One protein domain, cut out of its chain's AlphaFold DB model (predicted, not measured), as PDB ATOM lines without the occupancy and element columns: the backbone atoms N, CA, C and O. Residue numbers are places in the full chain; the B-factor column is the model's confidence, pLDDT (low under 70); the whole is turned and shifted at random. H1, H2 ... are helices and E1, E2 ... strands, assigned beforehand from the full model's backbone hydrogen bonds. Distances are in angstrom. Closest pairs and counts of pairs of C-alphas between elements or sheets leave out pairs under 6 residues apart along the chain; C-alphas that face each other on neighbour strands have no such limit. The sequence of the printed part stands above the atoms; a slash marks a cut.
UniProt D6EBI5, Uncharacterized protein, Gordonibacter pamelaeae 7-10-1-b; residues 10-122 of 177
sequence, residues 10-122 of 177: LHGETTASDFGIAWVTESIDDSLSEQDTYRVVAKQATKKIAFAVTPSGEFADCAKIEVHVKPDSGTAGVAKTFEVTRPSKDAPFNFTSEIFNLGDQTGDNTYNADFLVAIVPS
ATOM      1  N   LEU A  10     -32.085  -2.680  -7.656       94.38
ATOM      2  CA  LEU A  10     -31.625  -2.807  -6.272       94.38
ATOM      3  C   LEU A  10     -30.117  -2.548  -6.196       94.38
ATOM      4  O   LEU A  10     -29.317  -3.268  -6.795       94.38
ATOM      5  N   HIS A  11     -29.734  -1.560  -5.398       93.94
ATOM      6  CA  HIS A  11     -28.348  -1.226  -5.093       93.94
ATOM      7  C   HIS A  11     -28.053  -1.492  -3.621       93.94
ATOM      8  O   HIS A  11     -28.955  -1.467  -2.781       93.94
ATOM      9  N   GLY A  12     -26.776  -1.694  -3.297       92.25
ATOM     10  CA  GLY A  12     -26.349  -1.807  -1.914       92.25
ATOM     11  C   GLY A  12     -24.936  -1.299  -1.670       92.25
ATOM     12  O   GLY A  12     -24.084  -1.324  -2.556       92.25
ATOM     13  N   GLU A  13     -24.709  -0.843  -0.446       90.81
ATOM     14  CA  GLU A  13     -23.432  -0.359   0.062       90.81
ATOM     15  C   GLU A  13     -23.093  -1.113   1.352       90.81
ATOM     16  O   GLU A  13     -23.921  -1.243   2.258       90.81
ATOM     17  N   THR A  14     -21.876  -1.651   1.432       88.38
ATOM     18  CA  THR A  14     -21.437  -2.493   2.551       88.38
ATOM     19  C   THR A  14     -19.926  -2.422   2.755       88.38
ATOM     20  O   THR A  14     -19.175  -2.078   1.846       88.38
ATOM     21  N   THR A  15     -19.474  -2.800   3.953       86.25
ATOM     22  CA  THR A  15     -18.058  -3.028   4.283       86.25
ATOM     23  C   THR A  15     -17.605  -4.471   4.041       86.25
ATOM     24  O   THR A  15     -16.546  -4.870   4.522       86.25
ATOM     25  N   ALA A  16     -18.414  -5.278   3.350       86.56
ATOM     26  CA  ALA A  16     -18.087  -6.658   3.017       86.56
ATOM     27  C   ALA A  16     -16.815  -6.763   2.166       86.56
ATOM     28  O   ALA A  16     -16.555  -5.938   1.293       86.56
ATOM     29  N   SER A  17     -16.053  -7.831   2.395       86.62
ATOM     30  CA  SER A  17     -14.888  -8.187   1.572       86.62
ATOM     31  C   SER A  17     -15.263  -8.591   0.139       86.62
ATOM     32  O   SER A  17     -14.453  -8.455  -0.774       86.62
ATOM     33  N   ASP A  18     -16.487  -9.085  -0.045       90.19
ATOM     34  CA  ASP A  18     -17.074  -9.493  -1.320       90.19
ATOM     35  C   ASP A  18     -18.572  -9.175  -1.268       90.19
ATOM     36  O   ASP A  18     -19.231  -9.489  -0.269       90.19
ATOM     37  N   PHE A  19     -19.097  -8.527  -2.305       92.25
ATOM     38  CA  PHE A  19     -20.489  -8.091  -2.365       92.25
ATOM     39  C   PHE A  19     -21.031  -8.153  -3.788       92.25
ATOM     40  O   PHE A  19     -20.414  -7.638  -4.721       92.25
ATOM     41  N   GLY A  20     -22.215  -8.742  -3.938       94.12
ATOM     42  CA  GLY A  20     -22.904  -8.834  -5.213       94.12
ATOM     43  C   GLY A  20     -24.415  -8.782  -5.055       94.12
ATOM     44  O   GLY A  20     -24.983  -9.384  -4.145       94.12
ATOM     45  N   ILE A  21     -25.056  -8.083  -5.989       95.38
ATOM     46  CA  ILE A  21     -26.499  -8.113  -6.208       95.38
ATOM     47  C   ILE A  21     -26.711  -8.590  -7.640       95.38
ATOM     48  O   ILE A  21     -26.134  -8.032  -8.575       95.38
ATOM     49  N   ALA A  22     -27.523  -9.625  -7.814       94.44
ATOM     50  CA  ALA A  22     -27.861 -10.158  -9.123       94.44
ATOM     51  C   ALA A  22     -29.362 -10.400  -9.212       94.44
ATOM     52  O   ALA A  22     -29.958 -10.971  -8.304       94.44
ATOM     53  N   TRP A  23     -29.971 -10.000 -10.323       92.62
ATOM     54  CA  TRP A  23     -31.325 -10.437 -10.629       92.62
ATOM     55  C   TRP A  23     -31.354 -11.949 -10.869       92.62
ATOM     56  O   TRP A  23     -30.455 -12.501 -11.514       92.62
ATOM     57  N   VAL A  24     -32.402 -12.600 -10.376       92.44
ATOM     58  CA  VAL A  24     -32.627 -14.038 -10.512       92.44
ATOM     59  C   VAL A  24     -34.078 -14.324 -10.887       92.44
ATOM     60  O   VAL A  24     -34.974 -13.527 -10.640       92.44
ATOM     61  N   THR A  25     -34.308 -15.496 -11.477       88.25
ATOM     62  CA  THR A  25     -35.654 -16.026 -11.753       88.25
ATOM     63  C   THR A  25     -36.181 -16.905 -10.619       88.25
ATOM     64  O   THR A  25     -37.205 -17.559 -10.775       88.25
ATOM     65  N   GLU A  26     -35.433 -17.011  -9.519       90.38
ATOM     66  CA  GLU A  26     -35.880 -17.709  -8.321       90.38
ATOM     67  C   GLU A  26     -36.911 -16.849  -7.597       90.38
ATOM     68  O   GLU A  26     -36.708 -15.649  -7.441       90.38
ATOM     69  N   SER A  27     -37.993 -17.467  -7.142       87.81
ATOM     70  CA  SER A  27     -39.045 -16.792  -6.389       87.81
ATOM     71  C   SER A  27     -38.875 -17.053  -4.896       87.81
ATOM     72  O   SER A  27     -38.473 -18.141  -4.472       87.81
ATOM     73  N   ILE A  28     -39.219 -16.061  -4.076       89.19
ATOM     74  CA  ILE A  28     -39.236 -16.223  -2.617       89.19
ATOM     75  C   ILE A  28     -40.247 -17.308  -2.208       89.19
ATOM     76  O   ILE A  28     -39.904 -18.202  -1.420       89.19
ATOM     77  N   ASP A  29     -41.439 -17.268  -2.799       88.81
ATOM     78  CA  ASP A  29     -42.517 -18.251  -2.683       88.81
ATOM     79  C   ASP A  29     -43.488 -18.133  -3.877       88.81
ATOM     80  O   ASP A  29     -43.351 -17.233  -4.710       88.81
ATOM     81  N   ASP A  30     -44.464 -19.043  -3.964       88.00
ATOM     82  CA  ASP A  30     -45.394 -19.142  -5.099       88.00
ATOM     83  C   ASP A  30     -46.236 -17.871  -5.316       88.00
ATOM     84  O   ASP A  30     -46.574 -17.551  -6.460       88.00
ATOM     85  N   SER A  31     -46.551 -17.118  -4.252       87.81
ATOM     86  CA  SER A  31     -47.348 -15.884  -4.344       87.81
ATOM     87  C   SER A  31     -46.577 -14.713  -4.956       87.81
ATOM     88  O   SER A  31     -47.185 -13.773  -5.461       87.81
ATOM     89  N   LEU A  32     -45.245 -14.801  -4.975       88.25
ATOM     90  CA  LEU A  32     -44.334 -13.801  -5.536       88.25
ATOM     91  C   LEU A  32     -43.657 -14.294  -6.822       88.25
ATOM     92  O   LEU A  32     -42.611 -13.782  -7.214       88.25
ATOM     93  N   SER A  33     -44.234 -15.300  -7.483       85.44
ATOM     94  CA  SER A  33     -43.630 -15.945  -8.658       85.44
ATOM     95  C   SER A  33     -43.474 -15.029  -9.876       85.44
ATOM     96  O   SER A  33     -42.586 -15.244 -10.698       85.44
ATOM     97  N   GLU A  34     -44.297 -13.986  -9.968       84.69
ATOM     98  CA  GLU A  34     -44.260 -12.994 -11.048       84.69
ATOM     99  C   GLU A  34     -43.403 -11.764 -10.708       84.69
ATOM    100  O   GLU A  34     -43.201 -10.904 -11.562       84.69
ATOM    101  N   GLN A  35     -42.886 -11.677  -9.477       87.50
ATOM    102  CA  GLN A  35     -42.152 -10.511  -8.993       87.50
ATOM    103  C   GLN A  35     -40.661 -10.601  -9.313       87.50
ATOM    104  O   GLN A  35     -40.032 -11.662  -9.220       87.50
ATOM    105  N   ASP A  36     -40.068  -9.455  -9.645       87.50
ATOM    106  CA  ASP A  36     -38.625  -9.372  -9.830       87.50
ATOM    107  C   ASP A  36     -37.910  -9.659  -8.504       87.50
ATOM    108  O   ASP A  36     -38.144  -9.010  -7.482       87.50
ATOM    109  N   THR A  37     -37.010 -10.642  -8.544       92.69
ATOM    110  CA  THR A  37     -36.256 -11.096  -7.377       92.69
ATOM    111  C   THR A  37     -34.760 -10.888  -7.589       92.69
ATOM    112  O   THR A  37     -34.211 -11.083  -8.677       92.69
ATOM    113  N   TYR A  38     -34.084 -10.486  -6.521       94.50
ATOM    114  CA  TYR A  38     -32.652 -10.249  -6.465       94.50
ATOM    115  C   TYR A  38     -32.009 -11.192  -5.467       94.50
ATOM    116  O   TYR A  38     -32.465 -11.295  -4.335       94.50
ATOM    117  N   ARG A  39     -30.905 -11.826  -5.847       94.38
ATOM    118  CA  ARG A  39     -30.014 -12.486  -4.900       94.38
ATOM    119  C   ARG A  39     -28.952 -11.502  -4.443       94.38
ATOM    120  O   ARG A  39     -28.279 -10.879  -5.267       94.38
ATOM    121  N   VAL A  40     -28.794 -11.389  -3.134       93.06
ATOM    122  CA  VAL A  40     -27.782 -10.559  -2.490       93.06
ATOM    123  C   VAL A  40     -26.817 -11.471  -1.754       93.06
ATOM    124  O   VAL A  40     -27.220 -12.244  -0.886       93.06
ATOM    125  N   VAL A  41     -25.537 -11.360  -2.097       91.88
ATOM    126  CA  VAL A  41     -24.454 -12.110  -1.462       91.88
ATOM    127  C   VAL A  41     -23.464 -11.121  -0.868       91.88
ATOM    128  O   VAL A  41     -22.985 -10.223  -1.558       91.88
ATOM    129  N   ALA A  42     -23.140 -11.290   0.410       90.00
ATOM    130  CA  ALA A  42     -22.129 -10.503   1.105       90.00
ATOM    131  C   ALA A  42     -21.238 -11.422   1.945       90.00
ATOM    132  O   ALA A  42     -21.746 -12.210   2.744       90.00
ATOM    133  N   LYS A  43     -19.914 -11.316   1.805       88.69
ATOM    134  CA  LYS A  43     -18.961 -12.089   2.616       88.69
ATOM    135  C   LYS A  43     -18.180 -11.209   3.568       88.69
ATOM    136  O   LYS A  43     -17.613 -10.185   3.180       88.69
ATOM    137  N   GLN A  44     -18.078 -11.684   4.801       86.12
ATOM    138  CA  GLN A  44     -17.363 -11.028   5.888       86.12
ATOM    139  C   GLN A  44     -17.759  -9.558   6.080       86.12
ATOM    140  O   GLN A  44     -16.913  -8.689   6.279       86.12
ATOM    141  N   ALA A  45     -19.048  -9.262   5.983       83.50
ATOM    142  CA  ALA A  45     -19.540  -7.928   6.274       83.50
ATOM    143  C   ALA A  45     -19.386  -7.642   7.774       83.50
ATOM    144  O   ALA A  45     -19.711  -8.482   8.609       83.50
ATOM    145  N   THR A  46     -18.861  -6.464   8.109       77.81
ATOM    146  CA  THR A  46     -18.620  -6.013   9.497       77.81
ATOM    147  C   THR A  46     -19.624  -4.962   9.956       77.81
ATOM    148  O   THR A  46     -19.637  -4.554  11.112       77.81
ATOM    149  N   LYS A  47     -20.455  -4.472   9.032       81.62
ATOM    150  CA  LYS A  47     -21.486  -3.468   9.278       81.62
ATOM    151  C   LYS A  47     -22.757  -3.821   8.524       81.62
ATOM    152  O   LYS A  47     -22.785  -4.731   7.695       81.62
ATOM    153  N   LYS A  48     -23.810  -3.067   8.820       86.19
ATOM    154  CA  LYS A  48     -25.093  -3.128   8.126       86.19
ATOM    155  C   LYS A  48     -24.904  -2.818   6.641       86.19
ATOM    156  O   LYS A  48     -24.112  -1.943   6.297       86.19
ATOM    157  N   ILE A  49     -25.658  -3.505   5.793       87.62
ATOM    158  CA  ILE A  49     -25.763  -3.193   4.369       87.62
ATOM    159  C   ILE A  49     -26.847  -2.130   4.219       87.62
ATOM    160  O   ILE A  49     -27.972  -2.332   4.684       87.62
ATOM    161  N   ALA A  50     -26.509  -1.000   3.610       91.75
ATOM    162  CA  ALA A  50     -27.494  -0.026   3.167       91.75
ATOM    163  C   ALA A  50     -27.987  -0.435   1.780       91.75
ATOM    164  O   ALA A  50     -27.184  -0.834   0.942       91.75
ATOM    165  N   PHE A  51     -29.288  -0.338   1.544       94.06
ATOM    166  CA  PHE A  51     -29.915  -0.657   0.271       94.06
ATOM    167  C   PHE A  51     -30.695   0.539  -0.245       94.06
ATOM    168  O   PHE A  51     -31.303   1.277   0.535       94.06
ATOM    169  N   ALA A  52     -30.711   0.674  -1.565       95.00
ATOM    170  CA  ALA A  52     -31.522   1.646  -2.273       95.00
ATOM    171  C   ALA A  52     -32.210   0.951  -3.447       95.00
ATOM    172  O   ALA A  52     -31.545   0.297  -4.251       95.00
ATOM    173  N   VAL A  53     -33.528   1.100  -3.550       94.69
ATOM    174  CA  VAL A  53     -34.279   0.701  -4.744       94.69
ATOM    175  C   VAL A  53     -34.566   1.939  -5.572       94.69
ATOM    176  O   VAL A  53     -35.242   2.856  -5.100       94.69
ATOM    177  N   THR A  54     -34.071   1.944  -6.807       93.88
ATOM    178  CA  THR A  54     -34.402   2.948  -7.817       93.88
ATOM    179  C   THR A  54     -35.654   2.472  -8.553       93.88
ATOM    180  O   THR A  54     -35.570   1.502  -9.309       93.88
ATOM    181  N   PRO A  55     -36.828   3.084  -8.320       90.50
ATOM    182  CA  PRO A  55     -38.066   2.583  -8.894       90.50
ATOM    183  C   PRO A  55     -38.152   2.833 -10.401       90.50
ATOM    184  O   PRO A  55     -37.741   3.879 -10.899       90.50
ATOM    185  N   SER A  56     -38.745   1.881 -11.116       88.31
ATOM    186  CA  SER A  56     -39.078   1.979 -12.539       88.31
ATOM    187  C   SER A  56     -40.418   1.289 -12.809       88.31
ATOM    188  O   SER A  56     -40.953   0.601 -11.939       88.31
ATOM    189  N   GLY A  57     -40.985   1.488 -13.999       86.19
ATOM    190  CA  GLY A  57     -42.247   0.858 -14.392       86.19
ATOM    191  C   GLY A  57     -43.379   1.138 -13.396       86.19
ATOM    192  O   GLY A  57     -43.633   2.288 -13.045       86.19
ATOM    193  N   GLU A  58     -44.040   0.080 -12.925       83.31
ATOM    194  CA  GLU A  58     -45.168   0.164 -11.981       83.31
ATOM    195  C   GLU A  58     -44.800   0.741 -10.605       83.31
ATOM    196  O   GLU A  58     -45.665   1.264  -9.909       83.31
ATOM    197  N   PHE A  59     -43.514   0.718 -10.239       87.81
ATOM    198  CA  PHE A  59     -43.024   1.223  -8.955       87.81
ATOM    199  C   PHE A  59     -42.724   2.726  -8.976       87.81
ATOM    200  O   PHE A  59     -42.532   3.330  -7.920       87.81
ATOM    201  N   ALA A  60     -42.645   3.346 -10.163       87.31
ATOM    202  CA  ALA A  60     -42.210   4.736 -10.324       87.31
ATOM    203  C   ALA A  60     -43.101   5.725  -9.556       87.31
ATOM    204  O   ALA A  60     -42.611   6.707  -8.990       87.31
ATOM    205  N   ASP A  61     -44.400   5.443  -9.482       86.12
ATOM    206  CA  ASP A  61     -45.390   6.289  -8.816       86.12
ATOM    207  C   ASP A  61     -45.687   5.871  -7.367       86.12
ATOM    208  O   ASP A  61     -46.361   6.609  -6.654       86.12
ATOM    209  N   CYS A  62     -45.121   4.767  -6.872       88.75
ATOM    210  CA  CYS A  62     -45.388   4.302  -5.514       88.75
ATOM    211  C   CYS A  62     -44.715   5.189  -4.448       88.75
ATOM    212  O   CYS A  62     -43.510   5.368  -4.487       88.75
ATOM    213  N   ALA A  63     -45.414   5.709  -3.440       90.50
ATOM    214  CA  ALA A  63     -44.802   6.208  -2.204       90.50
ATOM    215  C   ALA A  63     -44.314   5.100  -1.267       90.50
ATOM    216  O   ALA A  63     -43.443   5.364  -0.433       90.50
ATOM    217  N   LYS A  64     -44.855   3.880  -1.390       92.81
ATOM    218  CA  LYS A  64     -44.491   2.734  -0.549       92.81
ATOM    219  C   LYS A  64     -44.278   1.460  -1.355       92.81
ATOM    220  O   LYS A  64     -45.035   1.178  -2.280       92.81
ATOM    221  N   ILE A  65     -43.296   0.671  -0.938       92.69
ATOM    222  CA  ILE A  65     -43.067  -0.696  -1.421       92.69
ATOM    223  C   ILE A  65     -43.044  -1.669  -0.250       92.69
ATOM    224  O   ILE A  65     -42.632  -1.304   0.853       92.69
ATOM    225  N   GLU A  66     -43.425  -2.908  -0.511       93.00
ATOM    226  CA  GLU A  66     -43.131  -4.049   0.343       93.00
ATOM    227  C   GLU A  66     -41.850  -4.723  -0.140       93.00
ATOM    228  O   GLU A  66     -41.652  -4.974  -1.331       93.00
ATOM    229  N   VAL A  67     -40.953  -5.003   0.799       92.69
ATOM    230  CA  VAL A  67     -39.709  -5.716   0.535       92.69
ATOM    231  C   VAL A  67     -39.762  -7.039   1.279       92.69
ATOM    232  O   VAL A  67     -39.791  -7.082   2.511       92.69
ATOM    233  N   HIS A  68     -39.771  -8.123   0.514       93.06
ATOM    234  CA  HIS A  68     -39.769  -9.489   1.020       93.06
ATOM    235  C   HIS A  68     -38.355 -10.027   0.960       93.06
ATOM    236  O   HIS A  68     -37.697  -9.930  -0.074       93.06
ATOM    237  N   VAL A  69     -37.890 -10.618   2.056       91.81
ATOM    238  CA  VAL A  69     -36.559 -11.211   2.133       91.81
ATOM    239  C   VAL A  69     -36.610 -12.615   2.675       91.81
ATOM    240  O   VAL A  69     -37.242 -12.887   3.697       91.81
ATOM    241  N   LYS A  70     -35.882 -13.498   1.996       91.38
ATOM    242  CA  LYS A  70     -35.739 -14.903   2.349       91.38
ATOM    243  C   LYS A  70     -34.259 -15.280   2.359       91.38
ATOM    244  O   LYS A  70     -33.647 -15.332   1.292       91.38
ATOM    245  N   PRO A  71     -33.678 -15.538   3.540       88.12
ATOM    246  CA  PRO A  71     -32.344 -16.113   3.649       88.12
ATOM    247  C   PRO A  71     -32.258 -17.466   2.942       88.12
ATOM    248  O   PRO A  71     -33.189 -18.271   3.037       88.12
ATOM    249  N   ASP A  72     -31.142 -17.718   2.261       84.94
ATOM    250  CA  ASP A  72     -30.847 -19.035   1.699       84.94
ATOM    251  C   ASP A  72     -30.612 -20.061   2.822       84.94
ATOM    252  O   ASP A  72     -30.193 -19.739   3.942       84.94
ATOM    253  N   SER A  73     -30.890 -21.324   2.517       67.81
ATOM    254  CA  SER A  73     -30.701 -22.450   3.423       67.81
ATOM    255  C   SER A  73     -29.221 -22.607   3.794       67.81
ATOM    256  O   SER A  73     -28.394 -23.041   3.000       67.81
ATOM    257  N   GLY A  74     -28.874 -22.237   5.028       66.25
ATOM    258  CA  GLY A  74     -27.491 -22.256   5.525       66.25
ATOM    259  C   GLY A  74     -26.940 -20.882   5.906       66.25
ATOM    260  O   GLY A  74     -25.867 -20.809   6.507       66.25
ATOM    261  N   THR A  75     -27.685 -19.812   5.635       69.44
ATOM    262  CA  THR A  75     -27.357 -18.453   6.071       69.44
ATOM    263  C   THR A  75     -28.095 -18.109   7.365       69.44
ATOM    264  O   THR A  75     -29.237 -18.516   7.579       69.44
ATOM    265  N   ALA A  76     -27.455 -17.340   8.249       64.50
ATOM    266  CA  ALA A  76     -28.136 -16.749   9.396       64.50
ATOM    267  C   ALA A  76     -29.197 -15.730   8.937       64.50
ATOM    268  O   ALA A  76     -28.928 -14.876   8.094       64.50
ATOM    269  N   GLY A  77     -30.395 -15.797   9.514       72.00
ATOM    270  CA  GLY A  77     -31.470 -14.842   9.252       72.00
ATOM    271  C   GLY A  77     -32.853 -15.461   9.408       72.00
ATOM    272  O   GLY A  77     -32.999 -16.679   9.507       72.00
ATOM    273  N   VAL A  78     -33.878 -14.613   9.422       78.81
ATOM    274  CA  VAL A  78     -35.285 -15.034   9.407       78.81
ATOM    275  C   VAL A  78     -35.959 -14.362   8.222       78.81
ATOM    276  O   VAL A  78     -35.732 -13.177   7.980       78.81
ATOM    277  N   ALA A  79     -36.775 -15.114   7.483       86.06
ATOM    278  CA  ALA A  79     -37.571 -14.538   6.407       86.06
ATOM    279  C   ALA A  79     -38.453 -13.409   6.953       86.06
ATOM    280  O   ALA A  79     -39.055 -13.543   8.025       86.06
ATOM    281  N   LYS A  80     -38.503 -12.283   6.245       87.75
ATOM    282  CA  LYS A  80     -39.191 -11.092   6.733       87.75
ATOM    283  C   LYS A  80     -39.734 -10.245   5.596       87.75
ATOM    284  O   LYS A  80     -39.108 -10.133   4.549       87.75
ATOM    285  N   THR A  81     -40.850  -9.589   5.880       90.44
ATOM    286  CA  THR A  81     -41.464  -8.570   5.033       90.44
ATOM    287  C   THR A  81     -41.559  -7.270   5.815       90.44
ATOM    288  O   THR A  81     -41.756  -7.284   7.035       90.44
ATOM    289  N   PHE A  82     -41.374  -6.147   5.136       88.88
ATOM    290  CA  PHE A  82     -41.542  -4.814   5.706       88.88
ATOM    291  C   PHE A  82     -41.840  -3.812   4.603       88.88
ATOM    292  O   PHE A  82     -41.489  -4.010   3.441       88.88
ATOM    293  N   GLU A  83     -42.451  -2.710   5.008       92.38
ATOM    294  CA  GLU A  83     -42.751  -1.597   4.127       92.38
ATOM    295  C   GLU A  83     -41.629  -0.559   4.154       92.38
ATOM    296  O   GLU A  83     -41.080  -0.230   5.212       92.38
ATOM    297  N   VAL A  84     -41.322   0.003   2.989       92.56
ATOM    298  CA  VAL A  84     -40.387   1.117   2.831       92.56
ATOM    299  C   VAL A  84     -41.133   2.273   2.194       92.56
ATOM    300  O   VAL A  84     -41.697   2.139   1.113       92.56
ATOM    301  N   THR A  85     -41.127   3.419   2.868       92.19
ATOM    302  CA  THR A  85     -41.692   4.668   2.343       92.19
ATOM    303  C   THR A  85     -40.560   5.532   1.803       92.19
ATOM    304  O   THR A  85     -39.551   5.712   2.489       92.19
ATOM    305  N   ARG A  86     -40.706   6.067   0.589       89.31
ATOM    306  CA  ARG A  86     -39.751   7.049   0.053       89.31
ATOM    307  C   ARG A  86     -40.113   8.464   0.524       89.31
ATOM    308  O   ARG A  86     -41.298   8.773   0.637       89.31
ATOM    309  N   PRO A  87     -39.122   9.338   0.766       88.31
ATOM    310  CA  PRO A  87     -39.372  10.696   1.257       88.31
ATOM    311  C   PRO A  87     -39.976  11.626   0.192       88.31
ATOM    312  O   PRO A  87     -40.591  12.634   0.517       88.31
ATOM    313  N   SER A  88     -39.793  11.317  -1.093       87.81
ATOM    314  CA  SER A  88     -40.360  12.078  -2.209       87.81
ATOM    315  C   SER A  88     -40.442  11.213  -3.467       87.81
ATOM    316  O   SER A  88     -39.813  10.159  -3.536       87.81
ATOM    317  N   LYS A  89     -41.208  11.656  -4.472       84.81
ATOM    318  CA  LYS A  89     -41.423  10.903  -5.719       84.81
ATOM    319  C   LYS A  89     -40.130  10.593  -6.486       84.81
ATOM    320  O   LYS A  89     -40.014   9.524  -7.072       84.81
ATOM    321  N   ASP A  90     -39.151  11.488  -6.442       86.38
ATOM    322  CA  ASP A  90     -37.887  11.323  -7.172       86.38
ATOM    323  C   ASP A  90     -36.800  10.614  -6.343       86.38
ATOM    324  O   ASP A  90     -35.685  10.405  -6.822       86.38
ATOM    325  N   ALA A  91     -37.095  10.263  -5.087       89.69
ATOM    326  CA  ALA A  91     -36.147   9.603  -4.201       89.69
ATOM    327  C   ALA A  91     -36.204   8.070  -4.331       89.69
ATOM    328  O   ALA A  91     -37.283   7.501  -4.536       89.69
ATOM    329  N   PRO A  92     -35.066   7.377  -4.140       93.31
ATOM    330  CA  PRO A  92     -35.060   5.927  -4.013       93.31
ATOM    331  C   PRO A  92     -35.693   5.486  -2.687       93.31
ATOM    332  O   PRO A  92     -35.736   6.234  -1.703       93.31
ATOM    333  N   PHE A  93     -36.127   4.229  -2.636       94.31
ATOM    334  CA  PHE A  93     -36.531   3.592  -1.386       94.31
ATOM    335  C   PHE A  93     -35.292   3.102  -0.645       94.31
ATOM    336  O   PHE A  93     -34.645   2.150  -1.076       94.31
ATOM    337  N   ASN A  94     -34.963   3.757   0.468       94.12
ATOM    338  CA  ASN A  94     -33.786   3.425   1.263       94.12
ATOM    339  C   ASN A  94     -34.158   2.553   2.463       94.12
ATOM    340  O   ASN A  94     -35.086   2.871   3.206       94.12
ATOM    341  N   PHE A  95     -33.402   1.483   2.687       92.69
ATOM    342  CA  PHE A  95     -33.542   0.608   3.853       92.69
ATOM    343  C   PHE A  95     -32.197  -0.024   4.232       92.69
ATOM    344  O   PHE A  95     -31.197   0.153   3.541       92.69
ATOM    345  N   THR A  96     -32.134  -0.735   5.359       89.69
ATOM    346  CA  THR A  96     -30.880  -1.326   5.859       89.69
ATOM    347  C   THR A  96     -31.049  -2.780   6.274       89.69
ATOM    348  O   THR A  96     -32.160  -3.241   6.550       89.69
ATOM    349  N   SER A  97     -29.929  -3.502   6.373       80.81
ATOM    350  CA  SER A  97     -29.930  -4.919   6.735       80.81
ATOM    351  C   SER A  97     -30.414  -5.249   8.143       80.81
ATOM    352  O   SER A  97     -30.742  -6.404   8.412       80.81
ATOM    353  N   GLU A  98     -30.498  -4.260   9.035       78.69
ATOM    354  CA  GLU A  98     -31.055  -4.448  10.382       78.69
ATOM    355  C   GLU A  98     -32.478  -4.968  10.340       78.69
ATOM    356  O   GLU A  98     -32.898  -5.734  11.204       78.69
ATOM    357  N   ILE A  99     -33.223  -4.556   9.317       66.38
ATOM    358  CA  ILE A  99     -34.628  -4.893   9.222       66.38
ATOM    359  C   ILE A  99     -34.781  -6.406   9.059       66.38
ATOM    360  O   ILE A  99     -35.694  -6.959   9.660       66.38
ATOM    361  N   PHE A 100     -33.867  -7.101   8.378       71.94
ATOM    362  CA  PHE A 100     -33.955  -8.548   8.127       71.94
ATOM    363  C   PHE A 100     -33.331  -9.431   9.221       71.94
ATOM    364  O   PHE A 100     -33.468 -10.650   9.153       71.94
ATOM    365  N   ASN A 101     -32.656  -8.854  10.228       66.25
ATOM    366  CA  ASN A 101     -31.959  -9.598  11.291       66.25
ATOM    367  C   ASN A 101     -31.007 -10.698  10.761       66.25
ATOM    368  O   ASN A 101     -31.118 -11.861  11.149       66.25
ATOM    369  N   LEU A 102     -30.034 -10.348   9.910       67.69
ATOM    370  CA  LEU A 102     -29.043 -11.290   9.343       67.69
ATOM    371  C   LEU A 102     -27.976 -11.794  10.353       67.69
ATOM    372  O   LEU A 102     -26.900 -12.236   9.957       67.69
ATOM    373  N   GLY A 103     -28.244 -11.708  11.661       65.06
ATOM    374  CA  GLY A 103     -27.313 -12.033  12.750       65.06
ATOM    375  C   GLY A 103     -26.805 -10.810  13.523       65.06
ATOM    376  O   GLY A 103     -27.258  -9.688  13.302       65.06
ATOM    377  N   ASP A 104     -25.879 -11.036  14.462       66.88
ATOM    378  CA  ASP A 104     -25.227  -9.962  15.219       66.88
ATOM    379  C   ASP A 104     -24.267  -9.183  14.306       66.88
ATOM    380  O   ASP A 104     -23.166  -9.638  13.996       66.88
ATOM    381  N   GLN A 105     -24.720  -8.013  13.852       67.69
ATOM    382  CA  GLN A 105     -23.952  -7.075  13.027       67.69
ATOM    383  C   GLN A 105     -23.239  -6.012  13.882       67.69
ATOM    384  O   GLN A 105     -22.924  -4.927  13.381       67.69
ATOM    385  N   THR A 106     -23.058  -6.269  15.185       63.69
ATOM    386  CA  THR A 106     -22.381  -5.361  16.115       63.69
ATOM    387  C   THR A 106     -20.931  -5.789  16.371       63.69
ATOM    388  O   THR A 106     -20.596  -6.972  16.424       63.69
ATOM    389  N   GLY A 107     -20.048  -4.800  16.532       66.62
ATOM    390  CA  GLY A 107     -18.620  -5.019  16.790       66.62
ATOM    391  C   GLY A 107     -17.809  -5.412  15.551       66.62
ATOM    392  O   GLY A 107     -18.203  -5.135  14.423       66.62
ATOM    393  N   ASP A 108     -16.655  -6.045  15.777       72.31
ATOM    394  CA  ASP A 108     -15.729  -6.497  14.724       72.31
ATOM    395  C   ASP A 108     -16.077  -7.901  14.186       72.31
ATOM    396  O   ASP A 108     -15.291  -8.519  13.463       72.31
ATOM    397  N   ASN A 109     -17.250  -8.432  14.549       74.38
ATOM    398  CA  ASN A 109     -17.720  -9.719  14.058       74.38
ATOM    399  C   ASN A 109     -18.075  -9.619  12.573       74.38
ATOM    400  O   ASN A 109     -18.729  -8.682  12.118       74.38
ATOM    401  N   THR A 110     -17.656 -10.624  11.813       76.50
ATOM    402  CA  THR A 110     -17.964 -10.730  10.391       76.50
ATOM    403  C   THR A 110     -19.126 -11.684  10.172       76.50
ATOM    404  O   THR A 110     -19.093 -12.806  10.684       76.50
ATOM    405  N   TYR A 111     -20.096 -11.301   9.348       80.00
ATOM    406  CA  TYR A 111     -21.180 -12.186   8.928       80.00
ATOM    407  C   TYR A 111     -21.127 -12.458   7.421       80.00
ATOM    408  O   TYR A 111     -20.639 -11.645   6.630       80.00
ATOM    409  N   ASN A 112     -21.621 -13.633   7.033       84.81
ATOM    410  CA  ASN A 112     -21.842 -14.000   5.639       84.81
ATOM    411  C   ASN A 112     -23.347 -14.027   5.396       84.81
ATOM    412  O   ASN A 112     -24.087 -14.587   6.205       84.81
ATOM    413  N   ALA A 113     -23.775 -13.417   4.300       84.62
ATOM    414  CA  ALA A 113     -25.166 -13.323   3.918       84.62
ATOM    415  C   ALA A 113     -25.360 -13.832   2.490       84.62
ATOM    416  O   ALA A 113     -24.583 -13.506   1.593       84.62
ATOM    417  N   ASP A 114     -26.421 -14.604   2.316       91.00
ATOM    418  CA  ASP A 114     -26.962 -15.042   1.043       91.00
ATOM    419  C   ASP A 114     -28.483 -15.087   1.192       91.00
ATOM    420  O   ASP A 114     -29.004 -15.813   2.048       91.00
ATOM    421  N   PHE A 115     -29.183 -14.224   0.462       91.31
ATOM    422  CA  PHE A 115     -30.630 -14.089   0.562       91.31
ATOM    423  C   PHE A 115     -31.249 -13.575  -0.733       91.31
ATOM    424  O   PHE A 115     -30.610 -12.890  -1.534       91.31
ATOM    425  N   LEU A 116     -32.528 -13.887  -0.900       93.44
ATOM    426  CA  LEU A 116     -33.385 -13.357  -1.950       93.44
ATOM    427  C   LEU A 116     -34.137 -12.126  -1.448       93.44
ATOM    428  O   LEU A 116     -34.555 -12.088  -0.289       93.44
ATOM    429  N   VAL A 117     -34.340 -11.156  -2.334       94.00
ATOM    430  CA  VAL A 117     -35.108  -9.927  -2.123       94.00
ATOM    431  C   VAL A 117     -36.113  -9.784  -3.259       94.00
ATOM    432  O   VAL A 117     -35.698  -9.652  -4.407       94.00
ATOM    433  N   ALA A 118     -37.405  -9.771  -2.950       93.62
ATOM    434  CA  ALA A 118     -38.460  -9.416  -3.894       93.62
ATOM    435  C   ALA A 118     -39.074  -8.073  -3.490       93.62
ATOM    436  O   ALA A 118     -39.218  -7.782  -2.298       93.62
ATOM    437  N   ILE A 119     -39.402  -7.252  -4.484       92.12
ATOM    438  CA  ILE A 119     -39.951  -5.906  -4.295       92.12
ATOM    439  C   ILE A 119     -41.353  -5.886  -4.890       92.12
ATOM    440  O   ILE A 119     -41.521  -6.245  -6.052       92.12
ATOM    441  N   VAL A 120     -42.337  -5.459  -4.103       91.25
ATOM    442  CA  VAL A 120     -43.755  -5.447  -4.483       91.25
ATOM    443  C   VAL A 120     -44.344  -4.062  -4.198       91.25
ATOM    444  O   VAL A 120     -43.946  -3.424  -3.218       91.25
ATOM    445  N   PRO A 121     -45.261  -3.536  -5.030       88.25
ATOM    446  CA  PRO A 121     -46.009  -2.334  -4.675       88.25
ATOM    447  C   PRO A 121     -46.814  -2.579  -3.389       88.25
ATOM    448  O   PRO A 121     -47.525  -3.575  -3.296       88.25
ATOM    449  N   SER A 122     -46.720  -1.685  -2.398       83.62
ATOM    450  CA  SER A 122     -47.537  -1.805  -1.174       83.62
ATOM    451  C   SER A 122     -49.013  -1.508  -1.482       83.62
ATOM    452  O   SER A 122     -49.321  -0.647  -2.316       83.62
TER     453      SER A 122
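This is residues 10 to 122 of the 177 residues of an uncharacterized protein of Gordonibacter pamelaeae 7-10-1-b (UniProt D6EBI5). This is a sandwich of two sheets face to face: a twisted sheet of five strands, E2, E3, E8, E5 and E6, and a small sheet of three, E1, E4 and E7, over part of it. The edge strand E6 comes close to E7 at one side and E2 to E1 at the other, while the four-residue helix H1 grazes the large sheet. The printed part has 113 residues, with eight named strands and one named helix in the order E1 E2 E3 E4 E5 E6 E7 H1 E8. The sheets run E2 - E3 - E8 - E5 - E6 and E1 - E4 - E7, all antiparallel, and the class is mostly strand. The whole is compact, with a radius of gyration of the C-alphas of 13.7 A and spans of 40 by 31 by 20 A.

E1, residues 10 to 13, is the antiparallel neighbour of E4, residues 50 to 54, with N 11 and O 52 at 2.8 A. The closest C-alphas of E1 and E2, residues 18 to 24, are those of His 11 and Ile 21, 7.2 A apart. E2 forms a hairpin with E3, residues 37 to 45; N 22 and O 39 are 2.9 A apart. E3 neighbours E8, residues 111 to 121, with N 117 and O 38 at 2.7 A. E8 bends by 56 degrees at residue 114. It also neighbours E5, residues 64 to 71, with N 66 and O 120 at 2.8 A. E5 forms a hairpin with E6, residues 80 to 85; N 84 and O 65 are 2.8 A apart. E7, residues 93 to 96, neighbours E4, with N 51 and O 95 at 2.8 A. The closest C-alphas of E6 and E7 are those of Val 84 and Phe 93, 6.2 A apart. The sheets' best planes are 31 degrees apart. H1, residues 97 to 100, only grazes the larger sheet with residues 99 to 100, and is too short for any O i to N i+4 pair. E4 and E8 are apart.

E1 begins at C-alpha 10, (-31.625, -2.807, -6.272). E2 is 18.6 A long, E3 21.8 A, E5 22.8 A and E6 16.6 A. E8, the longest strand by residues, covers 30.0 A and ends at C-alpha 121, (-46.009, -2.334, -4.675).

The C-alphas of Glu 58 and Asp 108 are the two farthest apart, 40.3 A. The printed part has no cut. The link from E2 to E3, residues 25 to 36, is long. Mean pLDDT of the printed part is 86.2; residues 73 to 76, 99 and 101 to 107 are under 70.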